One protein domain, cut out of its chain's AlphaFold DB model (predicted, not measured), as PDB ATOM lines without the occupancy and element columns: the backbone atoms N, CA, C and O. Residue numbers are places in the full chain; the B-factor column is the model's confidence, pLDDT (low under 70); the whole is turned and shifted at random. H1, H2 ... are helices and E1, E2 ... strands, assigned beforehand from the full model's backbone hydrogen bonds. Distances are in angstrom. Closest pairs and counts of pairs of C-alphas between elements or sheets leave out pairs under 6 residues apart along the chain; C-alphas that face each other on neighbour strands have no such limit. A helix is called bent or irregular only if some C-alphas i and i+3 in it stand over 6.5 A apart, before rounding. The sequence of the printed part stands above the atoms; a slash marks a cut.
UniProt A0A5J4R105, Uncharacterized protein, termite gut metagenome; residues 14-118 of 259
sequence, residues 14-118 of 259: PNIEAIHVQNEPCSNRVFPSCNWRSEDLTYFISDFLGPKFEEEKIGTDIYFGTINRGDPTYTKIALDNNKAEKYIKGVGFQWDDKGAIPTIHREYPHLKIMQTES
ATOM      1  N   PRO A  14      61.431  35.739  72.880       67.50
ATOM      2  CA  PRO A  14      60.799  34.422  72.861       67.50
ATOM      3  C   PRO A  14      59.447  34.449  73.587       67.50
ATOM      4  O   PRO A  14      59.156  35.358  74.359       67.50
ATOM      5  N   ASN A  15      58.606  33.444  73.349       84.38
ATOM      6  CA  ASN A  15      57.359  33.292  74.097       84.38
ATOM      7  C   ASN A  15      57.636  33.348  75.616       84.38
ATOM      8  O   ASN A  15      58.422  32.546  76.117       84.38
ATOM      9  N   ILE A  16      57.030  34.303  76.332       91.06
ATOM     10  CA  ILE A  16      57.150  34.402  77.792       91.06
ATOM     11  C   ILE A  16      56.086  33.490  78.395       91.06
ATOM     12  O   ILE A  16      54.898  33.814  78.355       91.06
ATOM     13  N   GLU A  17      56.511  32.358  78.949       92.31
ATOM     14  CA  GLU A  17      55.596  31.373  79.538       92.31
ATOM     15  C   GLU A  17      54.968  31.875  80.836       92.31
ATOM     16  O   GLU A  17      53.771  31.699  81.036       92.31
ATOM     17  N   ALA A  18      55.755  32.534  81.691       95.12
ATOM     18  CA  ALA A  18      55.291  33.070  82.961       95.12
ATOM     19  C   ALA A  18      56.026  34.358  83.355       95.12
ATOM     20  O   ALA A  18      57.198  34.548  83.023       95.12
ATOM     21  N   ILE A  19      55.345  35.212  84.119       96.81
ATOM     22  CA  ILE A  19      55.959  36.295  84.892       96.81
ATOM     23  C   ILE A  19      55.790  36.036  86.385       96.81
ATOM     24  O   ILE A  19      54.732  35.606  86.829       96.81
ATOM     25  N   HIS A  20      56.810  36.363  87.169       97.44
ATOM     26  CA  HIS A  20      56.699  36.458  88.622       97.44
ATOM     27  C   HIS A  20      56.568  37.939  88.968       97.44
ATOM     28  O   HIS A  20      57.445  38.717  88.596       97.44
ATOM     29  N   VAL A  21      55.477  38.339  89.629       97.31
ATOM     30  CA  VAL A  21      55.114  39.769  89.745       97.31
ATOM     31  C   VAL A  21      56.211  40.612  90.397       97.31
ATOM     32  O   VAL A  21      56.448  41.743  89.981       97.31
ATOM     33  N   GLN A  22      56.904  40.052  91.386       96.56
ATOM     34  CA  GLN A  22      58.027  40.698  92.051       96.56
ATOM     35  C   GLN A  22      59.037  39.644  92.515       96.56
ATOM     36  O   GLN A  22      58.655  38.611  93.074       96.56
ATOM     37  N   ASN A  23      60.325  39.936  92.310       96.31
ATOM     38  CA  ASN A  23      61.416  39.172  92.906       96.31
ATOM     39  C   ASN A  23      61.531  39.496  94.398       96.31
ATOM     40  O   ASN A  23      61.624  40.673  94.752       96.31
ATOM     41  N   GLU A  24      61.555  38.473  95.246       94.75
ATOM     42  CA  GLU A  24      61.724  38.584  96.697       94.75
ATOM     43  C   GLU A  24      60.841  39.683  97.331       94.75
ATOM     44  O   GLU A  24      61.355  40.562  98.028       94.75
ATOM     45  N   PRO A  25      59.505  39.668  97.124       94.56
ATOM     46  CA  PRO A  25      58.614  40.759  97.544       94.56
ATOM     47  C   PRO A  25      58.590  40.965  99.062       94.56
ATOM     48  O   PRO A  25      58.132  41.993  99.559       94.56
ATOM     49  N   CYS A  26      59.093  39.989  99.813       89.75
ATOM     50  CA  CYS A  26      59.164  40.014 101.259       89.75
ATOM     51  C   CYS A  26      60.483  40.620 101.773       89.75
ATOM     52  O   CYS A  26      60.662  40.723 102.987       89.75
ATOM     53  N   SER A  27      61.438  40.987 100.917       86.75
ATOM     54  CA  SER A  27      62.799  41.342 101.337       86.75
ATOM     55  C   SER A  27      63.251  42.715 100.850       86.75
ATOM     56  O   SER A  27      63.249  43.008  99.660       86.75
ATOM     57  N   ASN A  28      63.736  43.529 101.795       89.00
ATOM     58  CA  ASN A  28      64.386  44.806 101.512       89.00
ATOM     59  C   ASN A  28      65.896  44.621 101.623       89.00
ATOM     60  O   ASN A  28      66.398  44.235 102.685       89.00
ATOM     61  N   ARG A  29      66.607  44.839 100.522       87.38
ATOM     62  CA  ARG A  29      68.023  44.499 100.379       87.38
ATOM     63  C   ARG A  29      68.778  45.651  99.722       87.38
ATOM     64  O   ARG A  29      68.184  46.585  99.201       87.38
ATOM     65  N   VAL A  30      70.107  45.579  99.752       88.56
ATOM     66  CA  VAL A  30      70.993  46.578  99.119       88.56
ATOM     67  C   VAL A  30      70.935  46.548  97.587       88.56
ATOM     68  O   VAL A  30      71.354  47.494  96.926       88.56
ATOM     69  N   PHE A  31      70.421  45.457  97.025       88.00
ATOM     70  CA  PHE A  31      70.141  45.288  95.606       88.00
ATOM     71  C   PHE A  31      68.720  45.749  95.251       88.00
ATOM     72  O   PHE A  31      67.894  45.901  96.157       88.00
ATOM     73  N   PRO A  32      68.418  45.974  93.952       92.50
ATOM     74  CA  PRO A  32      67.089  46.383  93.512       92.50
ATOM     75  C   PRO A  32      66.001  45.496  94.120       92.50
ATOM     76  O   PRO A  32      65.907  44.306  93.827       92.50
ATOM     77  N   SER A  33      65.205  46.090  95.002       93.06
ATOM     78  CA  SER A  33      64.162  45.413  95.761       93.06
ATOM     79  C   SER A  33      62.940  46.316  95.873       93.06
ATOM     80  O   SER A  33      63.038  47.544  95.848       93.06
ATOM     81  N   CYS A  34      61.768  45.694  95.951       94.38
ATOM     82  CA  CYS A  34      60.507  46.377  96.172       94.38
ATOM     83  C   CYS A  34      59.689  45.515  97.127       94.38
ATOM     84  O   CYS A  34      59.294  44.404  96.779       94.38
ATOM     85  N   ASN A  35      59.488  46.015  98.345       94.19
ATOM     86  CA  ASN A  35      58.710  45.309  99.350       94.19
ATOM     87  C   ASN A  35      57.219  45.434  99.065       94.19
ATOM     88  O   ASN A  35      56.712  46.542  98.892       94.19
ATOM     89  N   TRP A  36      56.521  44.311  99.159       95.81
ATOM     90  CA  TRP A  36      55.072  44.244  99.101       95.81
ATOM     91  C   TRP A  36      54.538  43.534 100.336       95.81
ATOM     92  O   TRP A  36      55.064  42.501 100.762       95.81
ATOM     93  N   ARG A  37      53.454  44.059 100.911       95.88
ATOM     94  CA  ARG A  37      52.595  43.228 101.758       95.88
ATOM     95  C   ARG A  37      51.848  42.257 100.851       95.88
ATOM     96  O   ARG A  37      51.560  42.595  99.700       95.88
ATOM     97  N   SER A  38      51.523  41.073 101.360       96.25
ATOM     98  CA  SER A  38      50.805  40.085 100.553       96.25
ATOM     99  C   SER A  38      49.456  40.633 100.079       96.25
ATOM    100  O   SER A  38      49.089  40.457  98.921       96.25
ATOM    101  N   GLU A  39      48.764  41.400 100.922       97.69
ATOM    102  CA  GLU A  39      47.493  42.049 100.603       97.69
ATOM    103  C   GLU A  39      47.625  43.048  99.446       97.69
ATOM    104  O   GLU A  39      46.761  43.086  98.571       97.69
ATOM    105  N   ASP A  40      48.715  43.820  99.402       98.06
ATOM    106  CA  ASP A  40      48.950  44.802  98.337       98.06
ATOM    107  C   ASP A  40      49.260  44.108  97.006       98.06
ATOM    108  O   ASP A  40      48.751  44.512  95.961       98.06
ATOM    109  N   LEU A  41      50.067  43.040  97.042       97.69
ATOM    110  CA  LEU A  41      50.403  42.259  95.851       97.69
ATOM    111  C   LEU A  41      49.172  41.513  95.319       97.69
ATOM    112  O   LEU A  41      48.925  41.485  94.115       97.69
ATOM    113  N   THR A  42      48.357  40.981  96.232       98.38
ATOM    114  CA  THR A  42      47.059  40.360  95.941       98.38
ATOM    115  C   THR A  42      46.123  41.354  95.261       98.38
ATOM    116  O   THR A  42      45.570  41.042  94.210       98.38
ATOM    117  N   TYR A  43      45.985  42.561  95.820       98.62
ATOM    118  CA  TYR A  43      45.167  43.636  95.252       98.62
ATOM    119  C   TYR A  43      45.663  44.070  93.867       98.62
ATOM    120  O   TYR A  43      44.871  44.229  92.939       98.62
ATOM    121  N   PHE A  44      46.979  44.210  93.692       98.75
ATOM    122  CA  PHE A  44      47.558  44.538  92.393       98.75
ATOM    123  C   PHE A  44      47.230  43.477  91.333       98.75
ATOM    124  O   PHE A  44      46.840  43.818  90.214       98.75
ATOM    125  N   ILE A  45      47.336  42.192  91.686       98.62
ATOM    126  CA  ILE A  45      47.004  41.089  90.779       98.62
ATOM    127  C   ILE A  45      45.510  41.073  90.457       98.62
ATOM    128  O   ILE A  45      45.149  40.981  89.282       98.62
ATOM    129  N   SER A  46      44.646  41.177  91.468       98.50
ATOM    130  CA  SER A  46      43.201  41.029  91.292       98.50
ATOM    131  C   SER A  46      42.557  42.181  90.527       98.50
ATOM    132  O   SER A  46      41.671  41.940  89.704       98.50
ATOM    133  N   ASP A  47      42.992  43.417  90.788       98.50
ATOM    134  CA  ASP A  47      42.268  44.618  90.362       98.50
ATOM    135  C   ASP A  47      42.967  45.357  89.207       98.50
ATOM    136  O   ASP A  47      42.342  46.191  88.553       98.50
ATOM    137  N   PHE A  48      44.230  45.022  88.900       98.56
ATOM    138  CA  PHE A  48      44.997  45.686  87.837       98.56
ATOM    139  C   PHE A  48      45.641  44.706  86.861       98.56
ATOM    140  O   PHE A  48      45.286  44.702  85.683       98.56
ATOM    141  N   LEU A  49      46.587  43.882  87.320       98.38
ATOM    142  CA  LEU A  49      47.413  43.065  86.427       98.38
ATOM    143  C   LEU A  49      46.590  41.991  85.710       98.38
ATOM    144  O   LEU A  49      46.624  41.915  84.484       98.38
ATOM    145  N   GLY A  50      45.826  41.196  86.462       98.12
ATOM    146  CA  GLY A  50      44.973  40.139  85.922       98.12
ATOM    147  C   GLY A  50      43.936  40.660  84.919       98.12
ATOM    148  O   GLY A  50      43.926  40.192  83.778       98.12
ATOM    149  N   PRO A  51      43.120  41.674  85.275       98.44
ATOM    150  CA  PRO A  51      42.182  42.292  84.339       98.44
ATOM    151  C   PRO A  51      42.861  42.834  83.079       98.44
ATOM    152  O   PRO A  51      42.324  42.688  81.982       98.44
ATOM    153  N   LYS A  52      44.064  43.414  83.207       97.94
ATOM    154  CA  LYS A  52      44.807  43.914  82.049       97.94
ATOM    155  C   LYS A  52      45.295  42.784  81.139       97.94
ATOM    156  O   LYS A  52      45.262  42.936  79.922       97.94
ATOM    157  N   PHE A  53      45.711  41.651  81.706       97.25
ATOM    158  CA  PHE A  53      46.077  40.455  80.939       97.25
ATOM    159  C   PHE A  53      44.874  39.880  80.181       97.25
ATOM    160  O   PHE A  53      45.014  39.539  79.008       97.25
ATOM    161  N   GLU A  54      43.694  39.825  80.810       96.69
ATOM    162  CA  GLU A  54      42.444  39.407  80.154       96.69
ATOM    163  C   GLU A  54      42.051  40.368  79.015       96.69
ATOM    164  O   GLU A  54      41.773  39.916  77.902       96.69
ATOM    165  N   GLU A  55      42.069  41.685  79.263       97.19
ATOM    166  CA  GLU A  55      41.731  42.726  78.277       97.19
ATOM    167  C   GLU A  55      42.627  42.644  77.031       97.19
ATOM    168  O   GLU A  55      42.141  42.654  75.898       97.19
ATOM    169  N   GLU A  56      43.937  42.522  77.245       95.94
ATOM    170  CA  GLU A  56      44.950  42.488  76.185       95.94
ATOM    171  C   GLU A  56      45.175  41.075  75.614       95.94
ATOM    172  O   GLU A  56      45.975  40.900  74.694       95.94
ATOM    173  N   LYS A  57      44.467  40.057  76.132       94.94
ATOM    174  CA  LYS A  57      44.588  38.639  75.741       94.94
ATOM    175  C   LYS A  57      46.027  38.113  75.824       94.94
ATOM    176  O   LYS A  57      46.491  37.390  74.939       94.94
ATOM    177  N   ILE A  58      46.738  38.483  76.884       93.75
ATOM    178  CA  ILE A  58      48.108  38.034  77.138       93.75
ATOM    179  C   ILE A  58      48.064  36.584  77.634       93.75
ATOM    180  O   ILE A  58      47.444  36.292  78.650       93.75
ATOM    181  N   GLY A  59      48.722  35.673  76.910       92.50
ATOM    182  CA  GLY A  59      48.753  34.237  77.229       92.50
ATOM    183  C   GLY A  59      49.823  33.813  78.243       92.50
ATOM    184  O   GLY A  59      49.947  32.626  78.520       92.50
ATOM    185  N   THR A  60      50.612  34.756  78.755       95.88
ATOM    186  CA  THR A  60      51.644  34.517  79.771       95.88
ATOM    187  C   THR A  60      51.010  34.238  81.135       95.88
ATOM    188  O   THR A  60      50.168  35.011  81.595       95.88
ATOM    189  N   ASP A  61      51.450  33.173  81.807       97.12
ATOM    190  CA  ASP A  61      50.995  32.813  83.151       97.12
ATOM    191  C   ASP A  61      51.454  33.867  84.180       97.12
ATOM    192  O   ASP A  61      52.591  34.348  84.156       97.12
ATOM    193  N   ILE A  62      50.589  34.205  85.140       98.38
ATOM    194  CA  ILE A  62      50.958  35.055  86.279       98.38
ATOM    195  C   ILE A  62      51.320  34.155  87.456       98.38
ATOM    196  O   ILE A  62      50.500  33.368  87.933       98.38
ATOM    197  N   TYR A  63      52.547  34.290  87.949       98.38
ATOM    198  CA  TYR A  63      53.000  33.685  89.194       98.38
ATOM    199  C   TYR A  63      53.039  34.755  90.281       98.38
ATOM    200  O   TYR A  63      53.533  35.858  90.044       98.38
ATOM    201  N   PHE A  64      52.550  34.428  91.481       97.50
ATOM    202  CA  PHE A  64      52.364  35.403  92.567       97.50
ATOM    203  C   PHE A  64      53.633  36.219  92.867       97.50
ATOM    204  O   PHE A  64      53.570  37.430  93.041       97.50
ATOM    205  N   GLY A  65      54.796  35.569  92.861       95.75
ATOM    206  CA  GLY A  65      56.100  36.191  93.080       95.75
ATOM    207  C   GLY A  65      57.182  35.137  93.292       95.75
ATOM    208  O   GLY A  65      56.972  33.966  92.956       95.75
ATOM    209  N   THR A  66      58.323  35.548  93.847       95.56
ATOM    210  CA  THR A  66      59.378  34.643  94.333       95.56
ATOM    211  C   THR A  66      59.565  34.817  95.845       95.56
ATOM    212  O   THR A  66      60.254  35.712  96.323       95.56
ATOM    213  N   ILE A  67      58.848  34.022  96.637       94.75
ATOM    214  CA  ILE A  67      58.703  34.239  98.083       94.75
ATOM    215  C   ILE A  67      59.934  33.697  98.818       94.75
ATOM    216  O   ILE A  67      60.439  32.634  98.461       94.75
ATOM    217  N   ASN A  68      60.442  34.431  99.820       89.56
ATOM    218  CA  ASN A  68      61.727  34.130 100.466       89.56
ATOM    219  C   ASN A  68      61.766  34.275 102.008       89.56
ATOM    220  O   ASN A  68      62.815  34.627 102.547       89.56
ATOM    221  N   ARG A  69      60.662  34.029 102.742       81.38
ATOM    222  CA  ARG A  69      60.606  34.249 104.213       81.38
ATOM    223  C   ARG A  69      60.165  33.071 105.093       81.38
ATOM    224  O   ARG A  69      60.192  33.209 106.312       81.38
ATOM    225  N   GLY A  70      59.806  31.924 104.530       75.50
ATOM    226  CA  GLY A  70      59.463  30.702 105.264       75.50
ATOM    227  C   GLY A  70      58.001  30.565 105.697       75.50
ATOM    228  O   GLY A  70      57.630  29.493 106.170       75.50
ATOM    229  N   ASP A  71      57.171  31.602 105.558       86.81
ATOM    230  CA  ASP A  71      55.800  31.613 106.082       86.81
ATOM    231  C   ASP A  71      54.770  31.349 104.970       86.81
ATOM    232  O   ASP A  71      54.544  32.228 104.129       86.81
ATOM    233  N   PRO A  72      54.079  30.189 104.973       93.31
ATOM    234  CA  PRO A  72      53.049  29.904 103.978       93.31
ATOM    235  C   PRO A  72      51.908  30.929 104.001       93.31
ATOM    236  O   PRO A  72      51.265  31.125 102.973       93.31
ATOM    237  N   THR A  73      51.666  31.613 105.125       95.31
ATOM    238  CA  THR A  73      50.602  32.619 105.270       95.31
ATOM    239  C   THR A  73      50.726  33.732 104.234       95.31
ATOM    240  O   THR A  73      49.712  34.151 103.677       95.31
ATOM    241  N   TYR A  74      51.952  34.162 103.908       95.00
ATOM    242  CA  TYR A  74      52.175  35.208 102.907       95.00
ATOM    243  C   TYR A  74      51.603  34.803 101.543       95.00
ATOM    244  O   TYR A  74      50.915  35.591 100.903       95.00
ATOM    245  N   THR A  75      51.820  33.562 101.114       95.75
ATOM    246  CA  THR A  75      51.271  33.041  99.854       95.75
ATOM    247  C   THR A  75      49.770  32.767  99.961       95.75
ATOM    248  O   THR A  75      49.012  33.095  99.049       95.75
ATOM    249  N   LYS A  76      49.315  32.210 101.089       97.06
ATOM    250  CA  LYS A  76      47.909  31.836 101.306       97.06
ATOM    251  C   LYS A  76      46.946  33.014 101.232       97.06
ATOM    252  O   LYS A  76      45.884  32.865 100.648       97.06
ATOM    253  N   ILE A  77      47.327  34.191 101.733       97.19
ATOM    254  CA  ILE A  77      46.492  35.406 101.647       97.19
ATOM    255  C   ILE A  77      46.038  35.689 100.203       97.19
ATOM    256  O   ILE A  77      44.885  36.061  99.981       97.19
ATOM    257  N   ALA A  78      46.918  35.476  99.221       97.19
ATOM    258  CA  ALA A  78      46.592  35.671  97.812       97.19
ATOM    259  C   ALA A  78      45.754  34.526  97.234       97.19
ATOM    260  O   ALA A  78      44.818  34.771  96.473       97.19
ATOM    261  N   LEU A  79      46.081  33.285  97.603       97.25
ATOM    262  CA  LEU A  79      45.400  32.087  97.103       97.25
ATOM    263  C   LEU A  79      43.998  31.898  97.703       97.25
ATOM    264  O   LEU A  79      43.130  31.335  97.048       97.25
ATOM    265  N   ASP A  80      43.745  32.413  98.906       98.06
ATOM    266  CA  ASP A  80      42.424  32.400  99.546       98.06
ATOM    267  C   ASP A  80      41.520  33.542  99.035       98.06
ATOM    268  O   ASP A  80      40.320  33.587  99.322       98.06
ATOM    269  N   ASN A  81      42.068  34.481  98.253       98.25
ATOM    270  CA  ASN A  81      41.310  35.554  97.625       98.25
ATOM    271  C   ASN A  81      40.849  35.149  96.217       98.25
ATOM    272  O   ASN A  81      41.590  35.289  95.246       98.25
ATOM    273  N   ASN A  82      39.577  34.764  96.083       97.00
ATOM    274  CA  ASN A  82      38.978  34.321  94.814       97.00
ATOM    275  C   ASN A  82      39.160  35.287  93.624       97.00
ATOM    276  O   ASN A  82      39.128  34.851  92.474       97.00
ATOM    277  N   LYS A  83      39.312  36.604  93.855       97.81
ATOM    278  CA  LYS A  83      39.547  37.556  92.756       97.81
ATOM    279  C   LYS A  83      40.974  37.477  92.218       97.81
ATOM    280  O   LYS A  83      41.166  37.696  91.027       97.81
ATOM    281  N   ALA A  84      41.947  37.209  93.087       97.94
ATOM    282  CA  ALA A  84      43.348  37.055  92.713       97.94
ATOM    283  C   ALA A  84      43.648  35.625  92.246       97.94
ATOM    284  O   ALA A  84      44.271  35.455  91.200       97.94
ATOM    285  N   GLU A  85      43.160  34.615  92.975       97.50
ATOM    286  CA  GLU A  85      43.440  33.189  92.750       97.50
ATOM    287  C   GLU A  85      43.216  32.773  91.294       97.50
ATOM    288  O   GLU A  85      44.103  32.171  90.694       97.50
ATOM    289  N   LYS A  86      42.116  33.216  90.668       96.94
ATOM    290  CA  LYS A  86      41.806  32.861  89.273       96.94
ATOM    291  C   LYS A  86      42.908  33.244  88.272       96.94
ATOM    292  O   LYS A  86      43.055  32.589  87.229       96.94
ATOM    293  N   TYR A  87      43.675  34.293  88.577       98.19
ATOM    294  CA  TYR A  87      44.784  34.784  87.760       98.19
ATOM    295  C   TYR A  87      46.116  34.110  88.092       98.19
ATOM    296  O   TYR A  87      46.984  34.039  87.226       98.19
ATOM    297  N   ILE A  88      46.288  33.607  89.315       98.38
ATOM    298  CA  ILE A  88      47.552  33.042  89.786       98.38
ATOM    299  C   ILE A  88      47.662  31.591  89.300       98.38
ATOM    300  O   ILE A  88      46.923  30.711  89.726       98.38
ATOM    301  N   LYS A  89      48.608  31.328  88.394       97.88
ATOM    302  CA  LYS A  89      48.879  29.984  87.844       97.88
ATOM    303  C   LYS A  89      50.012  29.254  88.552       97.88
ATOM    304  O   LYS A  89      50.141  28.037  88.414       97.88
ATOM    305  N   GLY A  90      50.806  29.977  89.335       97.81
ATOM    306  CA  GLY A  90      51.869  29.386  90.126       97.81
ATOM    307  C   GLY A  90      52.470  30.323  91.164       97.81
ATOM    308  O   GLY A  90      52.102  31.493  91.278       97.81
ATOM    309  N   VAL A  91      53.410  29.792  91.938       97.56
ATOM    310  CA  VAL A  91      54.171  30.544  92.944       97.56
ATOM    311  C   VAL A  91      55.637  30.127  92.879       97.56
ATOM    312  O   VAL A  91      55.959  28.942  92.773       97.56
ATOM    313  N   GLY A  92      56.527  31.117  92.915       97.44
ATOM    314  CA  GLY A  92      57.962  30.918  93.059       97.44
ATOM    315  C   GLY A  92      58.377  30.898  94.529       97.44
ATOM    316  O   GLY A  92      57.895  31.716  95.308       97.44
ATOM    317  N   PHE A  93      59.300  30.013  94.895       96.88
ATOM    318  CA  PHE A  93      59.861  29.891  96.241       96.88
ATOM    319  C   PHE A  93      61.389  29.947  96.189       96.88
ATOM    320  O   PHE A  93      62.021  29.280  95.367       96.88
ATOM    321  N   GLN A  94      61.988  30.703  97.102       95.19
ATOM    322  CA  GLN A  94      63.432  30.894  97.233       95.19
ATOM    323  C   GLN A  94      63.841  30.802  98.711       95.19
ATOM    324  O   GLN A  94      63.018  30.982  99.610       95.19
ATOM    325  N   TRP A  95      65.122  30.526  98.964       90.94
ATOM    326  CA  TRP A  95      65.734  30.583 100.297       90.94
ATOM    327  C   TRP A  95      64.922  29.852 101.381       90.94
ATOM    328  O   TRP A  95      64.696  28.644 101.287       90.94
ATOM    329  N   ASP A  96      64.506  30.547 102.438       85.69
ATOM    330  CA  ASP A  96      63.822  29.961 103.596       85.69
ATOM    331  C   ASP A  96      62.385  29.518 103.297       85.69
ATOM    332  O   ASP A  96      61.858  28.629 103.966       85.69
ATOM    333  N   ASP A  97      61.774  30.034 102.225       84.50
ATOM    334  CA  ASP A  97      60.407  29.682 101.817       84.50
ATOM    335  C   ASP A  97      60.275  28.241 101.316       84.50
ATOM    336  O   ASP A  97      59.172  27.707 101.207       84.50
ATOM    337  N   LYS A  98      61.401  27.539 101.141       90.00
ATOM    338  CA  LYS A  98      61.427  26.083 100.966       90.00
ATOM    339  C   LYS A  98      60.636  25.327 102.042       90.00
ATOM    340  O   LYS A  98      60.153  24.229 101.768       90.00
ATOM    341  N   GLY A  99      60.493  25.893 103.245       91.06
ATOM    342  CA  GLY A  99      59.683  25.326 104.329       91.06
ATOM    343  C   GLY A  99      58.165  25.437 104.124       91.06
ATOM    344  O   GLY A  99      57.425  24.626 104.678       91.06
ATOM    345  N   ALA A 100      57.692  26.384 103.309       93.81
ATOM    346  CA  ALA A 100      56.268  26.592 103.035       93.81
ATOM    347  C   ALA A 100      55.717  25.624 101.973       93.81
ATOM    348  O   ALA A 100      54.531  25.291 101.989       93.81
ATOM    349  N   ILE A 101      56.586  25.132 101.085       95.62
ATOM    350  CA  ILE A 101      56.240  24.276  99.940       95.62
ATOM    351  C   ILE A 101      55.352  23.081 100.315       95.62
ATOM    352  O   ILE A 101      54.317  22.931  99.669       95.62
ATOM    353  N   PRO A 102      55.654  22.259 101.344       95.12
ATOM    354  CA  PRO A 102      54.825  21.091 101.656       95.12
ATOM    355  C   PRO A 102      53.387  21.472 102.033       95.12
ATOM    356  O   PRO A 102      52.440  20.748 101.731       95.12
ATOM    357  N   THR A 103      53.217  22.615 102.700       96.25
ATOM    358  CA  THR A 103      51.904  23.146 103.080       96.25
ATOM    359  C   THR A 103      51.157  23.662 101.859       96.25
ATOM    360  O   THR A 103      50.013  23.270 101.646       96.25
ATOM    361  N   ILE A 104      51.814  24.473 101.024       96.81
ATOM    362  CA  ILE A 104      51.201  25.029  99.813       96.81
ATOM    363  C   ILE A 104      50.834  23.918  98.824       96.81
ATOM    364  O   ILE A 104      49.717  23.904  98.321       96.81
ATOM    365  N   HIS A 105      51.717  22.943  98.602       96.50
ATOM    366  CA  HIS A 105      51.450  21.821  97.702       96.50
ATOM    367  C   HIS A 105      50.261  20.965  98.162       96.50
ATOM    368  O   HIS A 105      49.445  20.545  97.346       96.50
ATOM    369  N   ARG A 106      50.138  20.722  99.475       97.12
ATOM    370  CA  ARG A 106      49.032  19.945 100.051       97.12
ATOM    371  C   ARG A 106      47.694  20.682  99.961       97.12
ATOM    372  O   ARG A 106      46.676  20.043  99.716       97.12
ATOM    373  N   GLU A 107      47.685  21.985 100.228       97.56
ATOM    374  CA  GLU A 107      46.451  22.778 100.331       97.56
ATOM    375  C   GLU A 107      45.980  23.327  98.976       97.56
ATOM    376  O   GLU A 107      44.777  23.463  98.769       97.56
ATOM    377  N   TYR A 108      46.900  23.552  98.031       97.12
ATOM    378  CA  TYR A 108      46.623  24.063  96.681       97.12
ATOM    379  C   TYR A 108      47.256  23.147  95.614       97.12
ATOM    380  O   TYR A 108      48.167  23.559  94.892       97.12
ATOM    381  N   PRO A 109      46.807  21.882  95.494       95.69
ATOM    382  CA  PRO A 109      47.455  20.873  94.645       95.69
ATOM    383  C   PRO A 109      47.365  21.165  93.140       95.69
ATOM    384  O   PRO A 109      48.075  20.548  92.349       95.69
ATOM    385  N   HIS A 110      46.489  22.084  92.723       93.75
ATOM    386  CA  HIS A 110      46.368  22.538  91.334       93.75
ATOM    387  C   HIS A 110      47.445  23.549  90.927       93.75
ATOM    388  O   HIS A 110      47.620  23.809  89.736       93.75
ATOM    389  N   LEU A 111      48.144  24.135  91.899       96.19
ATOM    390  CA  LEU A 111      49.078  25.226  91.681       96.19
ATOM    391  C   LEU A 111      50.442  24.710  91.218       96.19
ATOM    392  O   LEU A 111      51.004  23.783  91.804       96.19
ATOM    393  N   LYS A 112      51.025  25.360  90.205       96.62
ATOM    394  CA  LYS A 112      52.422  25.110  89.837       96.62
ATOM    395  C   LYS A 112      53.347  25.759  90.865       96.62
ATOM    396  O   LYS A 112      53.261  26.958  91.127       96.62
ATOM    397  N   ILE A 113      54.276  24.988  91.404       97.62
ATOM    398  CA  ILE A 113      55.286  25.465  92.343       97.62
ATOM    399  C   ILE A 113      56.639  25.461  91.643       97.62
ATOM    400  O   ILE A 113      57.071  24.446  91.105       97.62
ATOM    401  N   MET A 114      57.339  26.588  91.671       97.69
ATOM    402  CA  MET A 114      58.669  26.709  91.084       97.69
ATOM    403  C   MET A 114      59.680  27.102  92.150       97.69
ATOM    404  O   MET A 114      59.467  28.057  92.889       97.69
ATOM    405  N   GLN A 115      60.809  26.407  92.209       97.56
ATOM    406  CA  GLN A 115      62.005  26.975  92.806       97.56
ATOM    407  C   GLN A 115      62.679  27.840  91.739       97.56
ATOM    408  O   GLN A 115      63.047  27.350  90.673       97.56
ATOM    409  N   THR A 116      62.735  29.149  91.985       96.69
ATOM    410  CA  THR A 116      63.066  30.140  90.945       96.69
ATOM    411  C   THR A 116      64.526  30.566  90.946       96.69
ATOM    412  O   THR A 116      64.993  31.097  89.946       96.69
ATOM    413  N   GLU A 117      65.244  30.344  92.045       94.94
ATOM    414  CA  GLU A 117      66.634  30.770  92.205       94.94
ATOM    415  C   GLU A 117      67.339  29.981  93.307       94.94
ATOM    416  O   GLU A 117      66.828  29.867  94.431       94.94
ATOM    417  N   SER A 118      68.494  29.397  92.980       94.38
ATOM    418  CA  SER A 118      69.345  28.715  93.953       94.38
ATOM    419  C   SER A 118      70.022  29.731  94.867       94.38
ATOM    420  O   SER A 118      70.418  30.802  94.420       94.38
TER     421      SER A 118
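What this domain is: This is residues 14 to 118 of the 259 residues of an uncharacterized protein of termite gut metagenome (UniProt A0A5J4R105). A four-stranded parallel sheet, curled like part of a barrel, has H1 and H2 over one face, the two making a second layer, while the small H3 packs on H1, H5 packs on H2, and H4 grazes the sheet. A long loop, residues 21 to 37, joins E1 to H1 and reaches 22 A from the mean of the C-alphas. The printed part has 105 residues, with five named helices and four named strands in the order E1 H1 E2 H2 H3 E3 H4 H5 E4; the sheet's order is E1 E2 E3 E4, and the class is mixed, helices and strands. The whole is compact, with a radius of gyration of the C-alphas of 13.0 A, and spans 36 by 34 by 28 A.

Where its parts are: E1 is residues 18 to 20, from C-alpha 18 at (55.291, 33.070, 82.961). H1, residues 38 to 55, is 24.2 A long, with a kink of 28 degrees near residue 45; it is only just irregular, C-alphas 47 and 50 being 6.9 A apart. E2, residues 61 to 67, is 16.9 A long. H2 is residues 72 to 79, 10.5 A, and H3 residues 82 to 85, 5.0 A. E3, residues 88 to 93, is 14.3 A long. H4 is residues 95 to 99 and H5 residues 101 to 107, 9.9 A. E4, residues 112 to 115, ends at C-alpha 115 (62.005, 26.975, 92.806).

How they stand to each other: The sheet is strongly twisted, with E1 and E4 as edge strands. N 19 and O 61 of E1 and E2 are 2.9 A apart, N 67 and O 92 of E2 and E3 2.8 A, and N 93 and O 114 of E3 and E4 2.8 A, each within hydrogen-bond range. E1, H1, E2, then E2, H2 H3, E3, then E3, H4 H5, E4 are strand-helix-strand units, parallel neighbour strands joined through helices, with right-handed crossovers. H1 is on the sheet at a height of 9.1 A, and H2 at 9.7 A. The hub, H2, touches H1, which touches it with residues 38 to 42 alone; the closest C-alphas of the two are those of Thr 42 and Ala 78, 5.1 A apart. H2 touches H5 at a steep tilt of 44 degrees, the same way, closest at the C-alphas of Pro 72 and Ile 104, 6.7 A. H1 touches H3 with its residues 42 to 50 alone, closest at the C-alphas of Ser 46 and Ala 84, 4.2 A. In H5 every O i to N i+4 pair is within hydrogen-bond range, in H1 11 of 14, in H2 3 of 4, and in H4 0 of 1, with 2 of 2 O i to N i+3 pairs; H3 is too short for an i+4 pair.

The domain as a whole: The two C-alphas farthest apart, those of Val 30 and Lys 57, are 36.1 A apart. The printed part has no cut. The link E1 to H1 is long and the others are tight. The mean pLDDT of the printed part is 94.7, and Pro 14 is the one residue under 70.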